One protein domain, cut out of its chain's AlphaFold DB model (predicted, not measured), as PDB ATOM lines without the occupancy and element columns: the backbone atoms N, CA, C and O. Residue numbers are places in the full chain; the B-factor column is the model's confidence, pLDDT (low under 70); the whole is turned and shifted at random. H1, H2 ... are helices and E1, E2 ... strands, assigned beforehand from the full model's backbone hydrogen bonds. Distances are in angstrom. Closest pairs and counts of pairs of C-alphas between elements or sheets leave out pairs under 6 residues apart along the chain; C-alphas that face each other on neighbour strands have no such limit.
ATOM      1  N   VAL A   2     159.193 138.522 137.405       56.72
ATOM      2  CA  VAL A   2     159.067 139.872 138.026       56.72
ATOM      3  C   VAL A   2     160.025 140.140 139.207       56.72
ATOM      4  O   VAL A   2     160.562 141.244 139.317       56.72
ATOM      5  N   ALA A   3     160.284 139.148 140.068       51.25
ATOM      6  CA  ALA A   3     161.290 139.264 141.133       51.25
ATOM      7  C   ALA A   3     162.708 139.415 140.547       51.25
ATOM      8  O   ALA A   3     163.361 140.426 140.778       51.25
ATOM      9  N   GLU A   4     163.110 138.488 139.673       70.44
ATOM     10  CA  GLU A   4     164.408 138.514 138.982       70.44
ATOM     11  C   GLU A   4     164.620 139.809 138.181       70.44
ATOM     12  O   GLU A   4     165.727 140.329 138.147       70.44
ATOM     13  N   ALA A   5     163.578 140.384 137.571       68.06
ATOM     14  CA  ALA A   5     163.656 141.678 136.886       68.06
ATOM     15  C   ALA A   5     163.984 142.839 137.847       68.06
ATOM     16  O   ALA A   5     164.640 143.803 137.454       68.06
ATOM     17  N   SER A   6     163.569 142.731 139.112       72.88
ATOM     18  CA  SER A   6     163.934 143.673 140.175       72.88
ATOM     19  C   SER A   6     165.387 143.460 140.619       72.88
ATOM     20  O   SER A   6     166.138 144.428 140.717       72.88
ATOM     21  N   ASP A   7     165.820 142.207 140.781       77.62
ATOM     22  CA  ASP A   7     167.214 141.866 141.107       77.62
ATOM     23  C   ASP A   7     168.180 142.311 139.990       77.62
ATOM     24  O   ASP A   7     169.200 142.947 140.252       77.62
ATOM     25  N   ARG A   8     167.813 142.098 138.717       82.06
ATOM     26  CA  ARG A   8     168.569 142.595 137.554       82.06
ATOM     27  C   ARG A   8     168.609 144.119 137.477       82.06
ATOM     28  O   ARG A   8     169.607 144.666 137.021       82.06
ATOM     29  N   ALA A   9     167.580 144.829 137.941       82.62
ATOM     30  CA  ALA A   9     167.658 146.284 138.064       82.62
ATOM     31  C   ALA A   9     168.701 146.707 139.117       82.62
ATOM     32  O   ALA A   9     169.414 147.690 138.907       82.62
ATOM     33  N   VAL A  10     168.846 145.948 140.211       84.94
ATOM     34  CA  VAL A  10     169.898 146.168 141.217       84.94
ATOM     35  C   VAL A  10     171.291 145.852 140.651       84.94
ATOM     36  O   VAL A  10     172.195 146.663 140.854       84.94
ATOM     37  N   ASP A  11     171.459 144.774 139.872       86.56
ATOM     38  CA  ASP A  11     172.706 144.483 139.134       86.56
ATOM     39  C   ASP A  11     173.115 145.666 138.230       86.56
ATOM     40  O   ASP A  11     174.263 146.119 138.253       86.56
ATOM     41  N   LEU A  12     172.164 146.214 137.458       87.06
ATOM     42  CA  LEU A  12     172.397 147.361 136.572       87.06
ATOM     43  C   LEU A  12     172.778 148.623 137.363       87.06
ATOM     44  O   LEU A  12     173.734 149.308 137.000       87.06
ATOM     45  N   ILE A  13     172.092 148.910 138.476       86.81
ATOM     46  CA  ILE A  13     172.423 150.028 139.379       86.81
ATOM     47  C   ILE A  13     173.818 149.854 139.998       86.81
ATOM     48  O   ILE A  13     174.548 150.834 140.160       86.81
ATOM     49  N   TYR A  14     174.222 148.622 140.317       87.50
ATOM     50  CA  TYR A  14     175.570 148.333 140.797       87.50
ATOM     51  C   TYR A  14     176.623 148.583 139.708       87.50
ATOM     52  O   TYR A  14     177.594 149.294 139.974       87.50
ATOM     53  N   LYS A  15     176.403 148.130 138.464       87.06
ATOM     54  CA  LYS A  15     177.319 148.408 137.339       87.06
ATOM     55  C   LYS A  15     177.411 149.904 137.004       87.06
ATOM     56  O   LYS A  15     178.516 150.405 136.822       87.06
ATOM     57  N   ILE A  16     176.303 150.655 137.039       86.81
ATOM     58  CA  ILE A  16     176.307 152.128 136.886       86.81
ATOM     59  C   ILE A  16     177.248 152.795 137.906       86.81
ATOM     60  O   ILE A  16     178.000 153.709 137.554       86.81
ATOM     61  N   ARG A  17     177.244 152.312 139.157       85.62
ATOM     62  CA  ARG A  17     178.114 152.810 140.237       85.62
ATOM     63  C   ARG A  17     179.562 152.333 140.105       85.62
ATOM     64  O   ARG A  17     180.457 153.108 140.426       85.62
ATOM     65  N   GLN A  18     179.799 151.111 139.620       85.00
ATOM     66  CA  GLN A  18     181.146 150.624 139.301       85.00
ATOM     67  C   GLN A  18     181.789 151.440 138.177       85.00
ATOM     68  O   GLN A  18     182.939 151.839 138.317       85.00
ATOM     69  N   ASP A  19     181.047 151.767 137.113       84.19
ATOM     70  CA  ASP A  19     181.544 152.633 136.038       84.19
ATOM     71  C   ASP A  19     182.026 153.981 136.601       84.19
ATOM     72  O   ASP A  19     183.134 154.411 136.301       84.19
ATOM     73  N   LYS A  20     181.252 154.623 137.492       82.25
ATOM     74  CA  LYS A  20     181.667 155.873 138.169       82.25
ATOM     75  C   LYS A  20     182.921 155.739 139.044       82.25
ATOM     76  O   LYS A  20     183.502 156.756 139.414       82.25
ATOM     77  N   GLN A  21     183.330 154.522 139.397       80.44
ATOM     78  CA  GLN A  21     184.548 154.248 140.164       80.44
ATOM     79  C   GLN A  21     185.734 153.837 139.274       80.44
ATOM     80  O   GLN A  21     186.876 153.926 139.728       80.44
ATOM     81  N   ASP A  22     185.509 153.456 138.011       75.62
ATOM     82  CA  ASP A  22     186.583 153.152 137.062       75.62
ATOM     83  C   ASP A  22     187.242 154.429 136.508       75.62
ATOM     84  O   ASP A  22     187.052 154.836 135.360       75.62
ATOM     85  N   SER A  23     188.117 155.026 137.319       65.19
ATOM     86  CA  SER A  23     188.985 156.135 136.910       65.19
ATOM     87  C   SER A  23     190.009 155.772 135.823       65.19
ATOM     88  O   SER A  23     190.686 156.661 135.309       65.19
ATOM     89  N   SER A  24     190.177 154.483 135.495       67.06
ATOM     90  CA  SER A  24     191.039 154.031 134.393       67.06
ATOM     91  C   SER A  24     190.297 153.976 133.053       67.06
ATOM     92  O   SER A  24     190.929 154.020 131.994       67.06
ATOM     93  N   PHE A  25     188.962 153.936 133.096       72.31
ATOM     94  CA  PHE A  25     188.074 153.759 131.955       72.31
ATOM     95  C   PHE A  25     188.458 152.533 131.088       72.31
ATOM     96  O   PHE A  25     188.511 152.637 129.855       72.31
ATOM     97  N   THR A  26     188.816 151.404 131.705       69.81
ATOM     98  CA  THR A  26     189.321 150.207 131.004       69.81
ATOM     99  C   THR A  26     188.219 149.247 130.567       69.81
ATOM    100  O   THR A  26     188.340 148.667 129.487       69.81
ATOM    101  N   GLU A  27     187.122 149.133 131.318       70.50
ATOM    102  CA  GLU A  27     185.907 148.464 130.835       70.50
ATOM    103  C   GLU A  27     185.013 149.450 130.071       70.50
ATOM    104  O   GLU A  27     184.912 150.608 130.483       70.50
ATOM    105  N   PRO A  28     184.323 149.041 128.988       74.38
ATOM    106  CA  PRO A  28     183.296 149.877 128.366       74.38
ATOM    107  C   PRO A  28     182.113 150.098 129.335       74.38
ATOM    108  O   PRO A  28     181.709 149.157 130.025       74.38
ATOM    109  N   PRO A  29     181.537 151.314 129.393       83.94
ATOM    110  CA  PRO A  29     180.476 151.643 130.340       83.94
ATOM    111  C   PRO A  29     179.128 151.060 129.903       83.94
ATOM    112  O   PRO A  29     178.888 150.829 128.714       83.94
ATOM    113  N   LEU A  30     178.201 150.905 130.848       87.25
ATOM    114  CA  LEU A  30     176.804 150.600 130.541       87.25
ATOM    115  C   LEU A  30     176.094 151.866 130.034       87.25
ATOM    116  O   LEU A  30     175.882 152.809 130.789       87.25
ATOM    117  N   VAL A  31     175.731 151.896 128.750       87.06
ATOM    118  CA  VAL A  31     175.264 153.124 128.079       87.06
ATOM    119  C   VAL A  31     173.742 153.304 128.104       87.06
ATOM    120  O   VAL A  31     173.257 154.382 128.433       87.06
ATOM    121  N   ALA A  32     172.987 152.265 127.742       91.50
ATOM    122  CA  ALA A  32     171.526 152.274 127.679       91.50
ATOM    123  C   ALA A  32     170.983 150.842 127.824       91.50
ATOM    124  O   ALA A  32     171.725 149.871 127.652       91.50
ATOM    125  N   LEU A  33     169.687 150.714 128.110       94.00
ATOM    126  CA  LEU A  33     168.951 149.452 128.178       94.00
ATOM    127  C   LEU A  33     167.893 149.403 127.064       94.00
ATOM    128  O   LEU A  33     167.139 150.354 126.883       94.00
ATOM    129  N   ILE A  34     167.799 148.286 126.340       94.69
ATOM    130  CA  ILE A  34     166.706 148.030 125.390       94.69
ATOM    131  C   ILE A  34     165.788 146.966 126.001       94.69
ATOM    132  O   ILE A  34     166.248 145.894 126.392       94.69
ATOM    133  N   GLY A  35     164.493 147.270 126.095       91.00
ATOM    134  CA  GLY A  35     163.509 146.472 126.833       91.00
ATOM    135  C   GLY A  35     163.496 146.745 128.353       91.00
ATOM    136  O   GLY A  35     163.879 147.840 128.775       91.00
ATOM    137  N   PRO A  36     163.062 145.789 129.204       90.06
ATOM    138  CA  PRO A  36     162.559 144.448 128.871       90.06
ATOM    139  C   PRO A  36     161.349 144.403 127.922       90.06
ATOM    140  O   PRO A  36     160.774 145.429 127.567       90.06
ATOM    141  N   GLY A  37     160.983 143.196 127.486       84.38
ATOM    142  CA  GLY A  37     159.881 142.995 126.538       84.38
ATOM    143  C   GLY A  37     158.487 143.118 127.164       84.38
ATOM    144  O   GLY A  37     157.560 143.554 126.482       84.38
ATOM    145  N   TYR A  38     158.338 142.765 128.444       85.00
ATOM    146  CA  TYR A  38     157.052 142.753 129.144       85.00
ATOM    147  C   TYR A  38     156.835 144.020 129.979       85.00
ATOM    148  O   TYR A  38     157.719 144.461 130.717       85.00
ATOM    149  N   SER A  39     155.623 144.574 129.923       88.06
ATOM    150  CA  SER A  39     155.231 145.776 130.673       88.06
ATOM    151  C   SER A  39     155.433 145.644 132.189       88.06
ATOM    152  O   SER A  39     155.875 146.590 132.838       88.06
ATOM    153  N   SER A  40     155.181 144.461 132.758       83.69
ATOM    154  CA  SER A  40     155.371 144.157 134.185       83.69
ATOM    155  C   SER A  40     156.844 144.114 134.618       83.69
ATOM    156  O   SER A  40     157.159 144.458 135.758       83.69
ATOM    157  N   GLU A  41     157.763 143.775 133.712       88.25
ATOM    158  CA  GLU A  41     159.214 143.836 133.942       88.25
ATOM    159  C   GLU A  41     159.754 145.266 133.772       88.25
ATOM    160  O   GLU A  41     160.599 145.715 134.555       88.25
ATOM    161  N   VAL A  42     159.229 146.014 132.793       91.25
ATOM    162  CA  VAL A  42     159.524 147.447 132.627       91.25
ATOM    163  C   VAL A  42     159.065 148.244 133.847       91.25
ATOM    164  O   VAL A  42     159.837 149.064 134.336       91.25
ATOM    165  N   GLN A  43     157.887 147.952 134.416       88.12
ATOM    166  CA  GLN A  43     157.395 148.628 135.624       88.12
ATOM    167  C   GLN A  43     158.419 148.576 136.772       88.12
ATOM    168  O   GLN A  43     158.665 149.591 137.418       88.12
ATOM    169  N   LYS A  44     159.048 147.416 137.023       85.88
ATOM    170  CA  LYS A  44     160.046 147.272 138.101       85.88
ATOM    171  C   LYS A  44     161.400 147.873 137.729       85.88
ATOM    172  O   LYS A  44     161.972 148.619 138.524       85.88
ATOM    173  N   THR A  45     161.898 147.582 136.526       91.38
ATOM    174  CA  THR A  45     163.212 148.065 136.068       91.38
ATOM    175  C   THR A  45     163.249 149.586 135.920       91.38
ATOM    176  O   THR A  45     164.119 150.228 136.509       91.38
ATOM    177  N   SER A  46     162.278 150.184 135.225       92.69
ATOM    178  CA  SER A  46     162.221 151.634 135.017       92.69
ATOM    179  C   SER A  46     161.953 152.401 136.312       92.69
ATOM    180  O   SER A  46     162.599 153.419 136.535       92.69
ATOM    181  N   TYR A  47     161.096 151.909 137.215       89.06
ATOM    182  CA  TYR A  47     160.889 152.554 138.520       89.06
ATOM    183  C   TYR A  47     162.203 152.670 139.312       89.06
ATOM    184  O   TYR A  47     162.563 153.746 139.798       89.06
ATOM    185  N   LEU A  48     162.980 151.583 139.379       89.25
ATOM    186  CA  LEU A  48     164.268 151.567 140.076       89.25
ATOM    187  C   LEU A  48     165.324 152.444 139.376       89.25
ATOM    188  O   LEU A  48     166.033 153.193 140.054       89.25
ATOM    189  N   LEU A  49     165.394 152.430 138.041       90.81
ATOM    190  CA  LEU A  49     166.327 153.261 137.267       90.81
ATOM    191  C   LEU A  49     165.956 154.759 137.281       90.81
ATOM    192  O   LEU A  49     166.844 155.605 137.391       90.81
ATOM    193  N   SER A  50     164.666 155.101 137.260       90.81
ATOM    194  CA  SER A  50     164.159 156.477 137.410       90.81
ATOM    195  C   SER A  50     164.361 157.049 138.810       90.81
ATOM    196  O   SER A  50     164.533 158.261 138.940       90.81
ATOM    197  N   SER A  51     164.388 156.199 139.843       88.62
ATOM    198  CA  SER A  51     164.673 156.611 141.226       88.62
ATOM    199  C   SER A  51     166.147 156.957 141.497       88.62
ATOM    200  O   SER A  51     166.469 157.458 142.576       88.62
ATOM    201  N   GLN A  52     167.057 156.710 140.543       89.44
ATOM    202  CA  GLN A  52     168.450 157.142 140.676       89.44
ATOM    203  C   GLN A  52     168.584 158.668 140.507       89.44
ATOM    204  O   GLN A  52     167.685 159.359 140.021       89.44
ATOM    205  N   ARG A  53     169.739 159.207 140.920       88.75
ATOM    206  CA  ARG A  53     170.074 160.630 140.751       88.75
ATOM    207  C   ARG A  53     170.028 161.022 139.275       88.75
ATOM    208  O   ARG A  53     170.252 160.178 138.414       88.75
ATOM    209  N   ALA A  54     169.801 162.304 138.987       86.94
ATOM    210  CA  ALA A  54     169.724 162.812 137.615       86.94
ATOM    211  C   ALA A  54     170.938 162.405 136.755       86.94
ATOM    212  O   ALA A  54     170.757 161.996 135.619       86.94
ATOM    213  N   ASP A  55     172.147 162.405 137.319       89.12
ATOM    214  CA  ASP A  55     173.404 162.003 136.674       89.12
ATOM    215  C   ASP A  55     173.633 160.475 136.588       89.12
ATOM    216  O   ASP A  55     174.569 160.027 135.920       89.12
ATOM    217  N   ASP A  56     172.806 159.668 137.259       89.00
ATOM    218  CA  ASP A  56     172.857 158.195 137.309       89.00
ATOM    219  C   ASP A  56     171.733 157.503 136.510       89.00
ATOM    220  O   ASP A  56     171.759 156.278 136.373       89.00
ATOM    221  N   LYS A  57     170.744 158.241 135.983       90.00
ATOM    222  CA  LYS A  57     169.641 157.645 135.209       90.00
ATOM    223  C   LYS A  57     170.165 156.961 133.944       90.00
ATOM    224  O   LYS A  57     170.909 157.554 133.166       90.00
ATOM    225  N   LEU A  58     169.749 155.714 133.733       92.81
ATOM    226  CA  LEU A  58     170.063 154.940 132.532       92.81
ATOM    227  C   LEU A  58     168.916 155.062 131.528       92.81
ATOM    228  O   LEU A  58     167.790 154.675 131.845       92.81
ATOM    229  N   LEU A  59     169.205 155.549 130.319       94.25
ATOM    230  CA  LEU A  59     168.238 155.579 129.220       94.25
ATOM    231  C   LEU A  59     167.716 154.162 128.934       94.25
ATOM    232  O   LEU A  59     168.507 153.246 128.699       94.25
ATOM    233  N   GLN A  60     166.395 153.992 128.938       95.44
ATOM    234  CA  GLN A  60     165.726 152.719 128.691       95.44
ATOM    235  C   GLN A  60     164.726 152.854 127.536       95.44
ATOM    236  O   GLN A  60     163.856 153.718 127.575       95.44
ATOM    237  N   ILE A  61     164.840 152.006 126.508       96.12
ATOM    238  CA  ILE A  61     163.995 152.062 125.305       96.12
ATOM    239  C   ILE A  61     163.235 150.738 125.128       96.12
ATOM    240  O   ILE A  61     163.806 149.714 124.746       96.12
ATOM    241  N   GLY A  62     161.931 150.755 125.399       95.38
ATOM    242  CA  GLY A  62     161.015 149.631 125.208       95.38
ATOM    243  C   GLY A  62     160.609 149.420 123.744       95.38
ATOM    244  O   GLY A  62     160.427 150.373 122.982       95.38
ATOM    245  N   PHE A  63     160.434 148.154 123.355       93.12
ATOM    246  CA  PHE A  63     160.035 147.761 121.994       93.12
ATOM    247  C   PHE A  63     158.702 146.993 121.913       93.12
ATOM    248  O   PHE A  63     158.085 146.996 120.853       93.12
ATOM    249  N   SER A  64     158.248 146.371 123.008       89.56
ATOM    250  CA  SER A  64     156.969 145.633 123.093       89.56
ATOM    251  C   SER A  64     156.206 145.851 124.410       89.56
ATOM    252  O   SER A  64     155.196 145.205 124.658       89.56
ATOM    253  N   SER A  65     156.682 146.753 125.269       90.50
ATOM    254  CA  SER A  65     156.099 147.062 126.578       90.50
ATOM    255  C   SER A  65     155.098 148.222 126.465       90.50
ATOM    256  O   SER A  65     155.463 149.400 126.578       90.50
ATOM    257  N   THR A  66     153.843 147.897 126.173       88.88
ATOM    258  CA  THR A  66     152.821 148.849 125.709       88.88
ATOM    259  C   THR A  66     151.920 149.435 126.804       88.88
ATOM    260  O   THR A  66     151.235 150.419 126.525       88.88
ATOM    261  N   ALA A  67     151.994 148.962 128.059       87.81
ATOM    262  CA  ALA A  67     151.052 149.351 129.127       87.81
ATOM    263  C   ALA A  67     150.922 150.871 129.327       87.81
ATOM    264  O   ALA A  67     151.894 151.627 129.183       87.81
ATOM    265  N   ALA A  68     149.713 151.321 129.666       87.81
ATOM    266  CA  ALA A  68     149.349 152.733 129.652       87.81
ATOM    267  C   ALA A  68     150.065 153.555 130.737       87.81
ATOM    268  O   ALA A  68     150.526 154.660 130.451       87.81
ATOM    269  N   SER A  69     150.237 153.025 131.954       84.88
ATOM    270  CA  SER A  69     150.918 153.757 133.035       84.88
ATOM    271  C   SER A  69     152.387 154.077 132.743       84.88
ATOM    272  O   SER A  69     152.907 155.058 133.279       84.88
ATOM    273  N   LEU A  70     153.039 153.327 131.844       89.44
ATOM    274  CA  LEU A  70     154.421 153.576 131.417       89.44
ATOM    275  C   LEU A  70     154.597 154.920 130.683       89.44
ATOM    276  O   LEU A  70     155.720 155.406 130.602       89.44
ATOM    277  N   SER A  71     153.507 155.557 130.225       88.25
ATOM    278  CA  SER A  71     153.528 156.929 129.687       88.25
ATOM    279  C   SER A  71     153.806 158.010 130.752       88.25
ATOM    280  O   SER A  71     153.996 159.179 130.413       88.25
ATOM    281  N   ASN A  72     153.782 157.678 132.051       86.81
ATOM    282  CA  ASN A  72     153.915 158.660 133.132       86.81
ATOM    283  C   ASN A  72     155.384 159.020 133.416       86.81
ATOM    284  O   ASN A  72     156.040 158.419 134.271       86.81
ATOM    285  N   THR A  73     155.870 160.069 132.752       85.44
ATOM    286  CA  THR A  73     157.240 160.597 132.871       85.44
ATOM    287  C   THR A  73     157.630 161.064 134.281       85.44
ATOM    288  O   THR A  73     158.820 161.118 134.584       85.44
ATOM    289  N   ASN A  74     156.676 161.327 135.187       83.62
ATOM    290  CA  ASN A  74     156.979 161.635 136.594       83.62
ATOM    291  C   ASN A  74     157.442 160.400 137.389       83.62
ATOM    292  O   ASN A  74     158.125 160.543 138.401       83.62
ATOM    293  N   ILE A  75     157.060 159.196 136.945       85.44
ATOM    294  CA  ILE A  75     157.406 157.915 137.583       85.44
ATOM    295  C   ILE A  75     158.505 157.212 136.780       85.44
ATOM    296  O   ILE A  75     159.519 156.803 137.341       85.44
ATOM    297  N   TYR A  76     158.327 157.124 135.461       91.25
ATOM    298  CA  TYR A  76     159.179 156.381 134.528       91.25
ATOM    299  C   TYR A  76     160.074 157.317 133.704       91.25
ATOM    300  O   TYR A  76     160.317 157.107 132.522       91.25
ATOM    301  N   SER A  77     160.582 158.370 134.345       90.56
ATOM    302  CA  SER A  77     161.413 159.435 133.761       90.56
ATOM    303  C   SER A  77     162.631 159.000 132.926       90.56
ATOM    304  O   SER A  77     163.194 159.835 132.233       90.56
ATOM    305  N   ASN A  78     163.087 157.745 133.023       92.69
ATOM    306  CA  ASN A  78     164.211 157.197 132.255       92.69
ATOM    307  C   ASN A  78     163.779 156.394 131.007       92.69
ATOM    308  O   ASN A  78     164.645 155.957 130.246       92.69
ATOM    309  N   PHE A  79     162.477 156.146 130.847       94.62
ATOM    310  CA  PHE A  79     161.907 155.200 129.896       94.62
ATOM    311  C   PHE A  79     161.232 155.892 128.709       94.62
ATOM    312  O   PHE A  79     160.466 156.840 128.864       94.62
ATOM    313  N   PHE A  80     161.481 155.342 127.524       94.81
ATOM    314  CA  PHE A  80     160.850 155.706 126.261       94.81
ATOM    315  C   PHE A  80     160.476 154.435 125.495       94.81
ATOM    316  O   PHE A  80     161.010 153.360 125.776       94.81
ATOM    317  N   ARG A  81     159.608 154.517 124.485       93.44
ATOM    318  CA  ARG A  81     159.281 153.361 123.629       93.44
ATOM    319  C   ARG A  81     158.987 153.721 122.182       93.44
ATOM    320  O   ARG A  81     158.438 154.773 121.879       93.44
ATOM    321  N   VAL A  82     159.326 152.789 121.291       92.75
ATOM    322  CA  VAL A  82     159.127 152.906 119.830       92.75
ATOM    323  C   VAL A  82     157.800 152.319 119.331       92.75
ATOM    324  O   VAL A  82     157.525 152.321 118.128       92.75
ATOM    325  N   VAL A  83     156.978 151.803 120.244       88.81
ATOM    326  CA  VAL A  83     155.603 151.343 120.015       88.81
ATOM    327  C   VAL A  83     154.633 152.289 120.730       88.81
ATOM    328  O   VAL A  83     155.000 152.906 121.730       88.81
ATOM    329  N   THR A 289     160.102 142.055 116.245       87.38
ATOM    330  CA  THR A 289     161.511 142.152 115.819       87.38
ATOM    331  C   THR A 289     161.808 143.490 115.134       87.38
ATOM    332  O   THR A 289     162.850 144.090 115.381       87.38
ATOM    333  N   SER A 290     160.867 144.021 114.347       87.94
ATOM    334  CA  SER A 290     161.018 145.338 113.712       87.94
ATOM    335  C   SER A 290     161.084 146.497 114.717       87.94
ATOM    336  O   SER A 290     161.814 147.465 114.502       87.94
ATOM    337  N   TYR A 291     160.386 146.381 115.849       90.94
ATOM    338  CA  TYR A 291     160.418 147.360 116.935       90.94
ATOM    339  C   TYR A 291     161.709 147.245 117.756       90.94
ATOM    340  O   TYR A 291     162.295 148.268 118.101       90.94
ATOM    341  N   ALA A 292     162.226 146.034 117.984       92.06
ATOM    342  CA  ALA A 292     163.550 145.849 118.587       92.06
ATOM    343  C   ALA A 292     164.667 146.463 117.715       92.06
ATOM    344  O   ALA A 292     165.548 147.155 118.229       92.06
ATOM    345  N   VAL A 293     164.585 146.305 116.386       91.44
ATOM    346  CA  VAL A 293     165.493 146.972 115.434       91.44
ATOM    347  C   VAL A 293     165.348 148.499 115.508       91.44
ATOM    348  O   VAL A 293     166.356 149.191 115.649       91.44
ATOM    349  N   LYS A 294     164.120 149.048 115.500       91.38
ATOM    350  CA  LYS A 294     163.887 150.496 115.702       91.38
ATOM    351  C   LYS A 294     164.517 151.008 117.005       91.38
ATOM    352  O   LYS A 294     165.174 152.043 116.975       91.38
ATOM    353  N   ALA A 295     164.361 150.295 118.123       94.56
ATOM    354  CA  ALA A 295     164.937 150.679 119.415       94.56
ATOM    355  C   ALA A 295     166.477 150.754 119.381       94.56
ATOM    356  O   ALA A 295     167.065 151.683 119.941       94.56
ATOM    357  N   ALA A 296     167.136 149.839 118.661       93.31
ATOM    358  CA  ALA A 296     168.582 149.898 118.438       93.31
ATOM    359  C   ALA A 296     168.995 151.124 117.595       93.31
ATOM    360  O   ALA A 296     169.940 151.822 117.964       93.31
ATOM    361  N   TYR A 297     168.259 151.444 116.523       93.62
ATOM    362  CA  TYR A 297     168.497 152.658 115.724       93.62
ATOM    363  C   TYR A 297     168.268 153.953 116.529       93.62
ATOM    364  O   TYR A 297     169.086 154.867 116.438       93.62
ATOM    365  N   VAL A 298     167.222 154.024 117.364       93.69
ATOM    366  CA  VAL A 298     166.981 155.148 118.295       93.69
ATOM    367  C   VAL A 298     168.171 155.326 119.240       93.69
ATOM    368  O   VAL A 298     168.744 156.411 119.310       93.69
ATOM    369  N   THR A 299     168.608 154.241 119.889       93.56
ATOM    370  CA  THR A 299     169.775 154.249 120.786       93.56
ATOM    371  C   THR A 299     171.032 154.755 120.064       93.56
ATOM    372  O   THR A 299     171.758 155.602 120.583       93.56
ATOM    373  N   ALA A 300     171.275 154.290 118.834       92.38
ATOM    374  CA  ALA A 300     172.416 154.716 118.029       92.38
ATOM    375  C   ALA A 300     172.353 156.204 117.625       92.38
ATOM    376  O   ALA A 300     173.387 156.873 117.622       92.38
ATOM    377  N   LYS A 301     171.163 156.742 117.323       92.94
ATOM    378  CA  LYS A 301     170.959 158.155 116.959       92.94
ATOM    379  C   LYS A 301     171.254 159.100 118.125       92.94
ATOM    380  O   LYS A 301     172.027 160.037 117.934       92.94
ATOM    381  N   VAL A 302     170.745 158.800 119.326       92.44
ATOM    382  CA  VAL A 302     171.042 159.564 120.557       92.44
ATOM    383  C   VAL A 302     172.549 159.615 120.801       92.44
ATOM    384  O   VAL A 302     173.136 160.687 120.952       92.44
ATOM    385  N   LEU A 303     173.215 158.458 120.755       90.81
ATOM    386  CA  LEU A 303     174.661 158.381 120.961       90.81
ATOM    387  C   LEU A 303     175.455 159.093 119.862       90.81
ATOM    388  O   LEU A 303     176.526 159.626 120.144       90.81
ATOM    389  N   LYS A 304     174.926 159.162 118.636       89.81
ATOM    390  CA  LYS A 304     175.521 159.931 117.540       89.81
ATOM    391  C   LYS A 304     175.364 161.446 117.735       89.81
ATOM    392  O   LYS A 304     176.338 162.162 117.527       89.81
ATOM    393  N   GLN A 305     174.214 161.937 118.203       89.75
ATOM    394  CA  GLN A 305     174.035 163.356 118.559       89.75
ATOM    395  C   GLN A 305     174.970 163.771 119.704       89.75
ATOM    396  O   GLN A 305     175.703 164.752 119.577       89.75
ATOM    397  N   VAL A 306     175.035 162.965 120.768       90.38
ATOM    398  CA  VAL A 306     175.951 163.169 121.904       90.38
ATOM    399  C   VAL A 306     177.414 163.129 121.449       90.38
ATOM    400  O   VAL A 306     178.214 163.969 121.863       90.38
ATOM    401  N   HIS A 307     177.775 162.197 120.560       92.06
ATOM    402  CA  HIS A 307     179.103 162.146 119.947       92.06
ATOM    403  C   HIS A 307     179.412 163.422 119.158       92.06
ATOM    404  O   HIS A 307     180.476 164.002 119.337       92.06
ATOM    405  N   ASP A 308     178.511 163.897 118.301       90.88
ATOM    406  CA  ASP A 308     178.783 165.073 117.465       90.88
ATOM    407  C   ASP A 308     178.815 166.378 118.276       90.88
ATOM    408  O   ASP A 308     179.565 167.294 117.935       90.88
ATOM    409  N   ARG A 309     178.099 166.420 119.409       91.44
ATOM    410  CA  ARG A 309     178.148 167.499 120.407       91.44
ATOM    411  C   ARG A 309     179.447 167.509 121.225       91.44
ATOM    412  O   ARG A 309     179.978 168.584 121.494       91.44
ATOM    413  N   LEU A 310     179.962 166.344 121.636       92.88
ATOM    414  CA  LEU A 310     181.096 166.233 122.575       92.88
ATOM    415  C   LEU A 310     182.451 165.909 121.916       92.88
ATOM    416  O   LEU A 310     183.496 166.246 122.481       92.88
ATOM    417  N   CYS A 311     182.432 165.277 120.743       94.44
ATOM    418  CA  CYS A 311     183.577 164.779 119.971       94.44
ATOM    419  C   CYS A 311     183.598 165.308 118.512       94.44
ATOM    420  O   CYS A 311     183.836 164.526 117.585       94.44
ATOM    421  N   PRO A 312     183.355 166.612 118.257       92.31
ATOM    422  CA  PRO A 312     183.194 167.139 116.902       92.31
ATOM    423  C   PRO A 312     184.418 166.851 116.018       92.31
ATOM    424  O   PRO A 312     185.549 167.207 116.351       92.31
ATOM    425  N   GLY A 313     184.180 166.194 114.881       87.69
ATOM    426  CA  GLY A 313     185.212 165.836 113.900       87.69
ATOM    427  C   GLY A 313     186.145 164.681 114.294       87.69
ATOM    428  O   GLY A 313     187.072 164.388 113.542       87.69
ATOM    429  N   GLN A 314     185.928 164.022 115.437       90.69
ATOM    430  CA  GLN A 314     186.728 162.870 115.873       90.69
ATOM    431  C   GLN A 314     186.087 161.537 115.445       90.69
ATOM    432  O   GLN A 314     184.927 161.490 115.037       90.69
ATOM    433  N   GLN A 315     186.858 160.449 115.513       86.00
ATOM    434  CA  GLN A 315     186.365 159.083 115.321       86.00
ATOM    435  C   GLN A 315     186.505 158.293 116.625       86.00
ATOM    436  O   GLN A 315     187.560 158.321 117.257       86.00
ATOM    437  N   GLY A 316     185.457 157.554 116.995       84.19
ATOM    438  CA  GLY A 316     185.403 156.806 118.252       84.19
ATOM    439  C   GLY A 316     185.093 157.683 119.470       84.19
ATOM    440  O   GLY A 316     184.886 158.888 119.370       84.19
ATOM    441  N   ILE A 317     185.031 157.062 120.650       85.00
ATOM    442  CA  ILE A 317     184.640 157.745 121.891       85.00
ATOM    443  C   ILE A 317     185.797 158.628 122.385       85.00
ATOM    444  O   ILE A 317     186.770 158.130 122.956       85.00
ATOM    445  N   CYS A 318     185.680 159.945 122.198       90.31
ATOM    446  CA  CYS A 318     186.632 160.913 122.741       90.31
ATOM    447  C   CYS A 318     186.519 161.053 124.271       90.31
ATOM    448  O   CYS A 318     185.517 160.669 124.878       90.31
ATOM    449  N   SER A 319     187.515 161.680 124.907       88.56
ATOM    450  CA  SER A 319     187.569 161.881 126.367       88.56
ATOM    451  C   SER A 319     186.335 162.574 126.957       88.56
ATOM    452  O   SER A 319     185.933 162.244 128.070       88.56
ATOM    453  N   ASN A 320     185.714 163.502 126.222       90.88
ATOM    454  CA  ASN A 320     184.532 164.234 126.684       90.88
ATOM    455  C   ASN A 320     183.311 163.309 126.771       90.88
ATOM    456  O   ASN A 320     182.672 163.225 127.815       90.88
ATOM    457  N   MET A 321     183.036 162.554 125.702       90.88
ATOM    458  CA  MET A 321     181.973 161.546 125.688       90.88
ATOM    459  C   MET A 321     182.271 160.405 126.665       90.88
ATOM    460  O   MET A 321     181.355 159.918 127.318       90.88
ATOM    461  N   LYS A 322     183.544 160.024 126.847       88.00
ATOM    462  CA  LYS A 322     183.937 159.048 127.872       88.00
ATOM    463  C   LYS A 322     183.632 159.568 129.280       88.00
ATOM    464  O   LYS A 322     183.006 158.862 130.055       88.00
ATOM    465  N   SER A 323     183.959 160.824 129.591       88.12
ATOM    466  CA  SER A 323     183.560 161.433 130.866       88.12
ATOM    467  C   SER A 323     182.036 161.458 131.036       88.12
ATOM    468  O   SER A 323     181.544 161.090 132.099       88.12
ATOM    469  N   GLN A 324     181.282 161.804 129.986       88.88
ATOM    470  CA  GLN A 324     179.818 161.838 130.028       88.88
ATOM    471  C   GLN A 324     179.211 160.451 130.312       88.88
ATOM    472  O   GLN A 324     178.456 160.300 131.266       88.88
ATOM    473  N   LEU A 325     179.592 159.419 129.552       89.25
ATOM    474  CA  LEU A 325     179.039 158.062 129.683       89.25
ATOM    475  C   LEU A 325     179.358 157.384 131.029       89.25
ATOM    476  O   LEU A 325     178.635 156.486 131.459       89.25
ATOM    477  N   TYR A 326     180.428 157.794 131.711       88.19
ATOM    478  CA  TYR A 326     180.760 157.267 133.034       88.19
ATOM    479  C   TYR A 326     180.098 158.122 134.128       88.19
ATOM    480  O   TYR A 326     179.411 157.566 134.982       88.19
ATOM    481  N   ASN A 327     180.224 159.455 134.065       86.88
ATOM    482  CA  ASN A 327     179.875 160.366 135.164       86.88
ATOM    483  C   ASN A 327     178.473 160.998 135.096       86.88
ATOM    484  O   ASN A 327     177.957 161.402 136.133       86.88
ATOM    485  N   ASN A 328     177.863 161.117 133.915       89.38
ATOM    486  CA  ASN A 328     176.565 161.771 133.716       89.38
ATOM    487  C   ASN A 328     175.761 161.045 132.622       89.38
ATOM    488  O   ASN A 328     175.607 161.531 131.498       89.38
ATOM    489  N   LYS A 329     175.270 159.847 132.961       88.81
ATOM    490  CA  LYS A 329     174.497 158.987 132.048       88.81
ATOM    491  C   LYS A 329     173.116 159.570 131.733       88.81
ATOM    492  O   LYS A 329     172.635 159.426 130.611       88.81
ATOM    493  N   GLY A 330     172.508 160.279 132.684       88.31
ATOM    494  CA  GLY A 330     171.141 160.781 132.549       88.31
ATOM    495  C   GLY A 330     170.940 161.866 131.495       88.31
ATOM    496  O   GLY A 330     169.814 162.047 131.045       88.31
ATOM    497  N   SER A 331     171.993 162.514 130.984       88.56
ATOM    498  CA  SER A 331     171.824 163.403 129.822       88.56
ATOM    499  C   SER A 331     171.343 162.664 128.567       88.56
ATOM    500  O   SER A 331     170.819 163.289 127.654       88.56
ATOM    501  N   LEU A 332     171.522 161.337 128.491       90.56
ATOM    502  CA  LEU A 332     170.972 160.521 127.403       90.56
ATOM    503  C   LEU A 332     169.434 160.478 127.442       90.56
ATOM    504  O   LEU A 332     168.808 160.307 126.404       90.56
ATOM    505  N   THR A 333     168.834 160.660 128.621       89.12
ATOM    506  CA  THR A 333     167.388 160.850 128.811       89.12
ATOM    507  C   THR A 333     166.949 162.254 128.387       89.12
ATOM    508  O   THR A 333     165.873 162.403 127.822       89.12
ATOM    509  N   GLU A 334     167.774 163.282 128.609       83.62
ATOM    510  CA  GLU A 334     167.475 164.663 128.192       83.62
ATOM    511  C   GLU A 334     167.475 164.806 126.657       83.62
ATOM    512  O   GLU A 334     166.557 165.398 126.093       83.62
ATOM    513  N   GLU A 335     168.451 164.192 125.976       88.12
ATOM    514  CA  GLU A 335     168.592 164.193 124.505       88.12
ATOM    515  C   GLU A 335     167.432 163.484 123.769       88.12
ATOM    516  O   GLU A 335     167.295 163.636 122.556       88.12
ATOM    517  N   MET A 336     166.582 162.723 124.474       89.00
ATOM    518  CA  MET A 336     165.385 162.101 123.893       89.00
ATOM    519  C   MET A 336     164.245 163.098 123.643       89.00
ATOM    520  O   MET A 336     163.451 162.869 122.736       89.00
ATOM    521  N   ASN A 337     164.144 164.190 124.410       78.50
ATOM    522  CA  ASN A 337     162.986 165.096 124.341       78.50
ATOM    523  C   ASN A 337     162.943 165.916 123.036       78.50
ATOM    524  O   ASN A 337     161.871 166.196 122.513       78.50
ATOM    525  N   ASP A 338     164.111 166.245 122.478       76.88
ATOM    526  CA  ASP A 338     164.258 166.895 121.165       76.88
ATOM    527  C   ASP A 338     164.529 165.877 120.031       76.88
ATOM    528  O   ASP A 338     164.890 166.246 118.906       76.88
ATOM    529  N   LEU A 339     164.400 164.570 120.300       88.38
ATOM    530  CA  LEU A 339     164.773 163.532 119.345       88.38
ATOM    531  C   LEU A 339     163.743 163.398 118.221       88.38
ATOM    532  O   LEU A 339     162.634 162.900 118.411       88.38
ATOM    533  N   SER A 340     164.184 163.740 117.012       89.62
ATOM    534  CA  SER A 340     163.532 163.397 115.751       89.62
ATOM    535  C   SER A 340     164.462 162.520 114.911       89.62
ATOM    536  O   SER A 340     165.673 162.762 114.850       89.62
ATOM    537  N   ILE A 341     163.897 161.487 114.284       91.06
ATOM    538  CA  ILE A 341     164.612 160.525 113.443       91.06
ATOM    539  C   ILE A 341     163.916 160.403 112.095       91.06
ATOM    540  O   ILE A 341     162.749 160.011 112.026       91.06
ATOM    541  N   ASN A 342     164.666 160.632 111.018       90.19
ATOM    542  CA  ASN A 342     164.293 160.247 109.664       90.19
ATOM    543  C   ASN A 342     165.267 159.179 109.160       90.19
ATOM    544  O   ASN A 342     166.433 159.452 108.858       90.19
ATOM    545  N   PHE A 343     164.764 157.950 109.036       88.06
ATOM    546  CA  PHE A 343     165.569 156.784 108.686       88.06
ATOM    547  C   PHE A 343     166.252 156.904 107.310       88.06
ATOM    548  O   PHE A 343     167.313 156.317 107.120       88.06
ATOM    549  N   ASN A 344     165.718 157.702 106.376       86.31
ATOM    550  CA  ASN A 344     166.328 157.907 105.056       86.31
ATOM    551  C   ASN A 344     167.536 158.859 105.076       86.31
ATOM    552  O   ASN A 344     168.330 158.836 104.138       86.31
ATOM    553  N   THR A 345     167.648 159.742 106.075       87.12
ATOM    554  CA  THR A 345     168.656 160.823 106.094       87.12
ATOM    555  C   THR A 345     169.653 160.719 107.243       87.12
ATOM    556  O   THR A 345     170.764 161.225 107.120       87.12
ATOM    557  N   ASP A 346     169.279 160.071 108.348       88.19
ATOM    558  CA  ASP A 346     170.113 159.978 109.552       88.19
ATOM    559  C   ASP A 346     171.135 158.834 109.536       88.19
ATOM    560  O   ASP A 346     172.068 158.828 110.342       88.19
ATOM    561  N   PHE A 347     170.977 157.869 108.628       89.44
ATOM    562  CA  PHE A 347     171.781 156.650 108.584       89.44
ATOM    563  C   PHE A 347     172.194 156.305 107.151       89.44
ATOM    564  O   PHE A 347     171.420 156.443 106.210       89.44
ATOM    565  N   THR A 348     173.419 155.800 106.980       85.50
ATOM    566  CA  THR A 348     173.958 155.404 105.663       85.50
ATOM    567  C   THR A 348     173.464 154.030 105.194       85.50
ATOM    568  O   THR A 348     173.517 153.733 104.004       85.50
ATOM    569  N   TYR A 349     172.998 153.184 106.117       84.12
ATOM    570  CA  TYR A 349     172.442 151.864 105.824       84.12
ATOM    571  C   TYR A 349     171.256 151.573 106.749       84.12
ATOM    572  O   TYR A 349     171.385 151.601 107.977       84.12
ATOM    573  N   VAL A 350     170.106 151.292 106.140       86.19
ATOM    574  CA  VAL A 350     168.835 150.971 106.798       86.19
ATOM    575  C   VAL A 350     168.115 149.919 105.949       86.19
ATOM    576  O   VAL A 350     168.132 150.054 104.724       86.19
ATOM    577  N   PRO A 351     167.470 148.903 106.554       88.50
ATOM    578  CA  PRO A 351     166.637 147.960 105.819       88.50
ATOM    579  C   PRO A 351     165.500 148.657 105.061       88.50
ATOM    580  O   PRO A 351     164.871 149.583 105.583       88.50
ATOM    581  N   ALA A 352     165.187 148.184 103.855       88.06
ATOM    582  CA  ALA A 352     164.217 148.790 102.945       88.06
ATOM    583  C   ALA A 352     162.850 149.027 103.612       88.06
ATOM    584  O   ALA A 352     162.235 150.075 103.416       88.06
ATOM    585  N   ALA A 353     162.416 148.104 104.473       85.81
ATOM    586  CA  ALA A 353     161.146 148.172 105.196       85.81
ATOM    587  C   ALA A 353     161.056 149.264 106.287       85.81
ATOM    588  O   ALA A 353     159.961 149.553 106.771       85.81
ATOM    589  N   LEU A 354     162.179 149.880 106.677       86.75
ATOM    590  CA  LEU A 354     162.208 151.057 107.557       86.75
ATOM    591  C   LEU A 354     162.422 152.369 106.782       86.75
ATOM    592  O   LEU A 354     162.318 153.448 107.369       86.75
ATOM    593  N   THR A 355     162.678 152.310 105.469       81.50
ATOM    594  CA  THR A 355     162.765 153.524 104.648       81.50
ATOM    595  C   THR A 355     161.412 154.232 104.588       81.50
ATOM    596  O   THR A 355     160.353 153.609 104.542       81.50
ATOM    597  N   ASN A 356     161.448 155.564 104.581       82.31
ATOM    598  CA  ASN A 356     160.288 156.464 104.644       82.31
ATOM    599  C   ASN A 356     159.516 156.441 105.979       82.31
ATOM    600  O   ASN A 356     158.508 157.134 106.103       82.31
ATOM    601  N   ILE A 357     159.996 155.717 106.997       86.38
ATOM    602  CA  ILE A 357     159.544 155.913 108.378       86.38
ATOM    603  C   ILE A 357     160.282 157.122 108.968       86.38
ATOM    604  O   ILE A 357     161.480 157.322 108.757       86.38
ATOM    605  N   SER A 358     159.571 157.945 109.734       88.69
ATOM    606  CA  SER A 358     160.169 158.945 110.623       88.69
ATOM    607  C   SER A 358     159.381 159.005 111.930       88.69
ATOM    608  O   SER A 358     158.162 158.799 111.929       88.69
ATOM    609  N   LEU A 359     160.082 159.227 113.043       90.12
ATOM    610  CA  LEU A 359     159.511 159.242 114.392       90.12
ATOM    611  C   LEU A 359     160.139 160.329 115.272       90.12
ATOM    612  O   LEU A 359     161.262 160.758 115.016       90.12
ATOM    613  N   TYR A 360     159.408 160.765 116.294       90.38
ATOM    614  CA  TYR A 360     159.809 161.804 117.245       90.38
ATOM    615  C   TYR A 360     159.142 161.594 118.616       90.38
ATOM    616  O   TYR A 360     158.164 160.849 118.714       90.38
ATOM    617  N   PHE A 361     159.653 162.245 119.665       88.25
ATOM    618  CA  PHE A 361     159.175 162.106 121.051       88.25
ATOM    619  C   PHE A 361     158.686 163.459 121.614       88.25
ATOM    620  O   PHE A 361     159.472 164.194 122.202       88.25
ATOM    621  N   PRO A 362     157.411 163.845 121.411       72.00
ATOM    622  CA  PRO A 362     156.916 165.171 121.789       72.00
ATOM    623  C   PRO A 362     156.557 165.248 123.281       72.00
ATOM    624  O   PRO A 362     155.480 164.794 123.671       72.00
ATOM    625  N   ASP A 363     157.453 165.801 124.107       65.31
ATOM    626  CA  ASP A 363     157.297 166.003 125.568       65.31
ATOM    627  C   ASP A 363     156.859 164.745 126.363       65.31
ATOM    628  O   ASP A 363     156.368 164.826 127.491       65.31
ATOM    629  N   THR A 364     157.007 163.557 125.770       69.25
ATOM    630  CA  THR A 364     156.430 162.292 126.244       69.25
ATOM    631  C   THR A 364     157.337 161.106 125.914       69.25
ATOM    632  O   THR A 364     158.111 161.131 124.958       69.25
ATOM    633  N   SER A 365     157.214 160.028 126.692       87.06
ATOM    634  CA  SER A 365     157.967 158.773 126.519       87.06
ATOM    635  C   SER A 365     157.629 157.996 125.237       87.06
ATOM    636  O   SER A 365     158.323 157.039 124.888       87.06
ATOM    637  N   ASP A 366     156.542 158.351 124.554       90.12
ATOM    638  CA  ASP A 366     155.899 157.506 123.550       90.12
ATOM    639  C   ASP A 366     156.170 158.039 122.137       90.12
ATOM    640  O   ASP A 366     155.744 159.139 121.784       90.12
ATOM    641  N   ALA A 367     156.858 157.247 121.306       90.19
ATOM    642  CA  ALA A 367     157.199 157.658 119.947       90.19
ATOM    643  C   ALA A 367     155.950 157.955 119.104       90.19
ATOM    644  O   ALA A 367     155.071 157.104 118.922       90.19
TER     645      ALA A 367
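Overview. This is residues 2 to 83 and 289 to 367 of the 1188 residues of the protein "GRM4" of Mytilus coruscus (UniProt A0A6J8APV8). A small sheet of three parallel strands, E1 E2 E3, makes the core, with the long helix H4 over one face and H2 over the other; H1 packs side by side with H2 and is not on the sheet. H5 meets the ends of H1 and H4, and a small hairpin, E4 and E5, with a long loop sits beside H4. The printed part has 161 residues with six named helices and five named strands, in the order H1 E1 H2 E2 H3 E3 H4 H5 H6 E4 E5, and is mostly helix. The larger sheet runs E1, E2, E3, all parallel, and the pair E4 and E5 is antiparallel. The whole is compact, with a radius of gyration of the C-alphas of 15.6 A and spans of 41 by 41 by 26 A.

Arrangement. H1, residues 2 to 19, touches H2, residues 39 to 50, at a shallow tilt of 30 degrees, the same way; their closest C-alphas, those of Ala 9 and Thr 45, are 5.2 A apart. E1, residues 32 to 34, and E2, residues 59 to 62, are parallel neighbours at 8 degrees, with N 33 and O 59 within hydrogen-bond range at 2.9 A. E2 and E3, residues 79 to 81, are parallel at 36 degrees, with N 62 and O 80 at 2.8 A. H2 is on this sheet at a height of 9.8 A, over E2 and only just not over E3, on which 2 of its C-alphas fall; it runs along the strands, at 8 degrees to E2 on the local plane. H3, residues 68 to 71, only grazes the sheet with residues 70 to 71. E1, H2, E2 and E2, H3, E3 are strand-helix-strand units, parallel neighbour strands with a helix between, each with a right-handed crossover. H4, residues 289 to 310, is on the opposite face from H2, which gives three layers, helices on both faces of a sheet. Its height over the sheet is 10.1 A; it lies over E2 and only just over E1, on which 3 of its C-alphas fall, and runs along the strands, at 12 degrees to E2 on the local plane. H5, residues 319 to 327, touches residues 306 to 310 of H4 at a steep tilt of 58 degrees, opposite ways; the closest C-alphas, of Leu 310 and Met 321, are 5.7 A apart. H5 and H1 only just touch, only at their ends, with 3 pairs of C-alphas within 8 A, the closest Asp 19 and Tyr 326 at 5.6 A. H6, residues 331 to 334, grazes the sheet and only just touches H4, with 3 such pairs, the closest Val 302 and Leu 332 at 6.9 A. E4, residues 340 to 342, and E5, residues 358 to 360, form an antiparallel hairpin, with N 341 and O 359 at 2.8 A; the closest C-alphas of H4 and E4, Val 298 and Ile 341, are 7.6 A apart. Every O i to N i+4 pair is within hydrogen-bond range in H1, H4 and H5, and 7 of 8 in H2; H3 and H6 are too short for one.

Along the chain. H1 begins at C-alpha 2, (159.067, 139.872, 138.026), and is 25.9 A long. H2 measures 15.5 A, E2 10.2 A, H4 31.8 A and H5 11.8 A. H4 ends at C-alpha 310, (181.096, 166.233, 122.575), and E5 at C-alpha 360, (159.809, 161.804, 117.245).

Size, cuts and confidence. The two C-alphas farthest apart, those of Ala 3 and Gly 313, are 44.9 A apart. Residues 84 to 288 are not printed, and C-alphas 83 and 289 are 11.7 A apart across the cut. The links H1 to E1 and E4 to E5 are long. The mean pLDDT of the printed part is 86.8; residues 2 to 3, 5, 23 to 24, 26 and 363 to 364 are under 70.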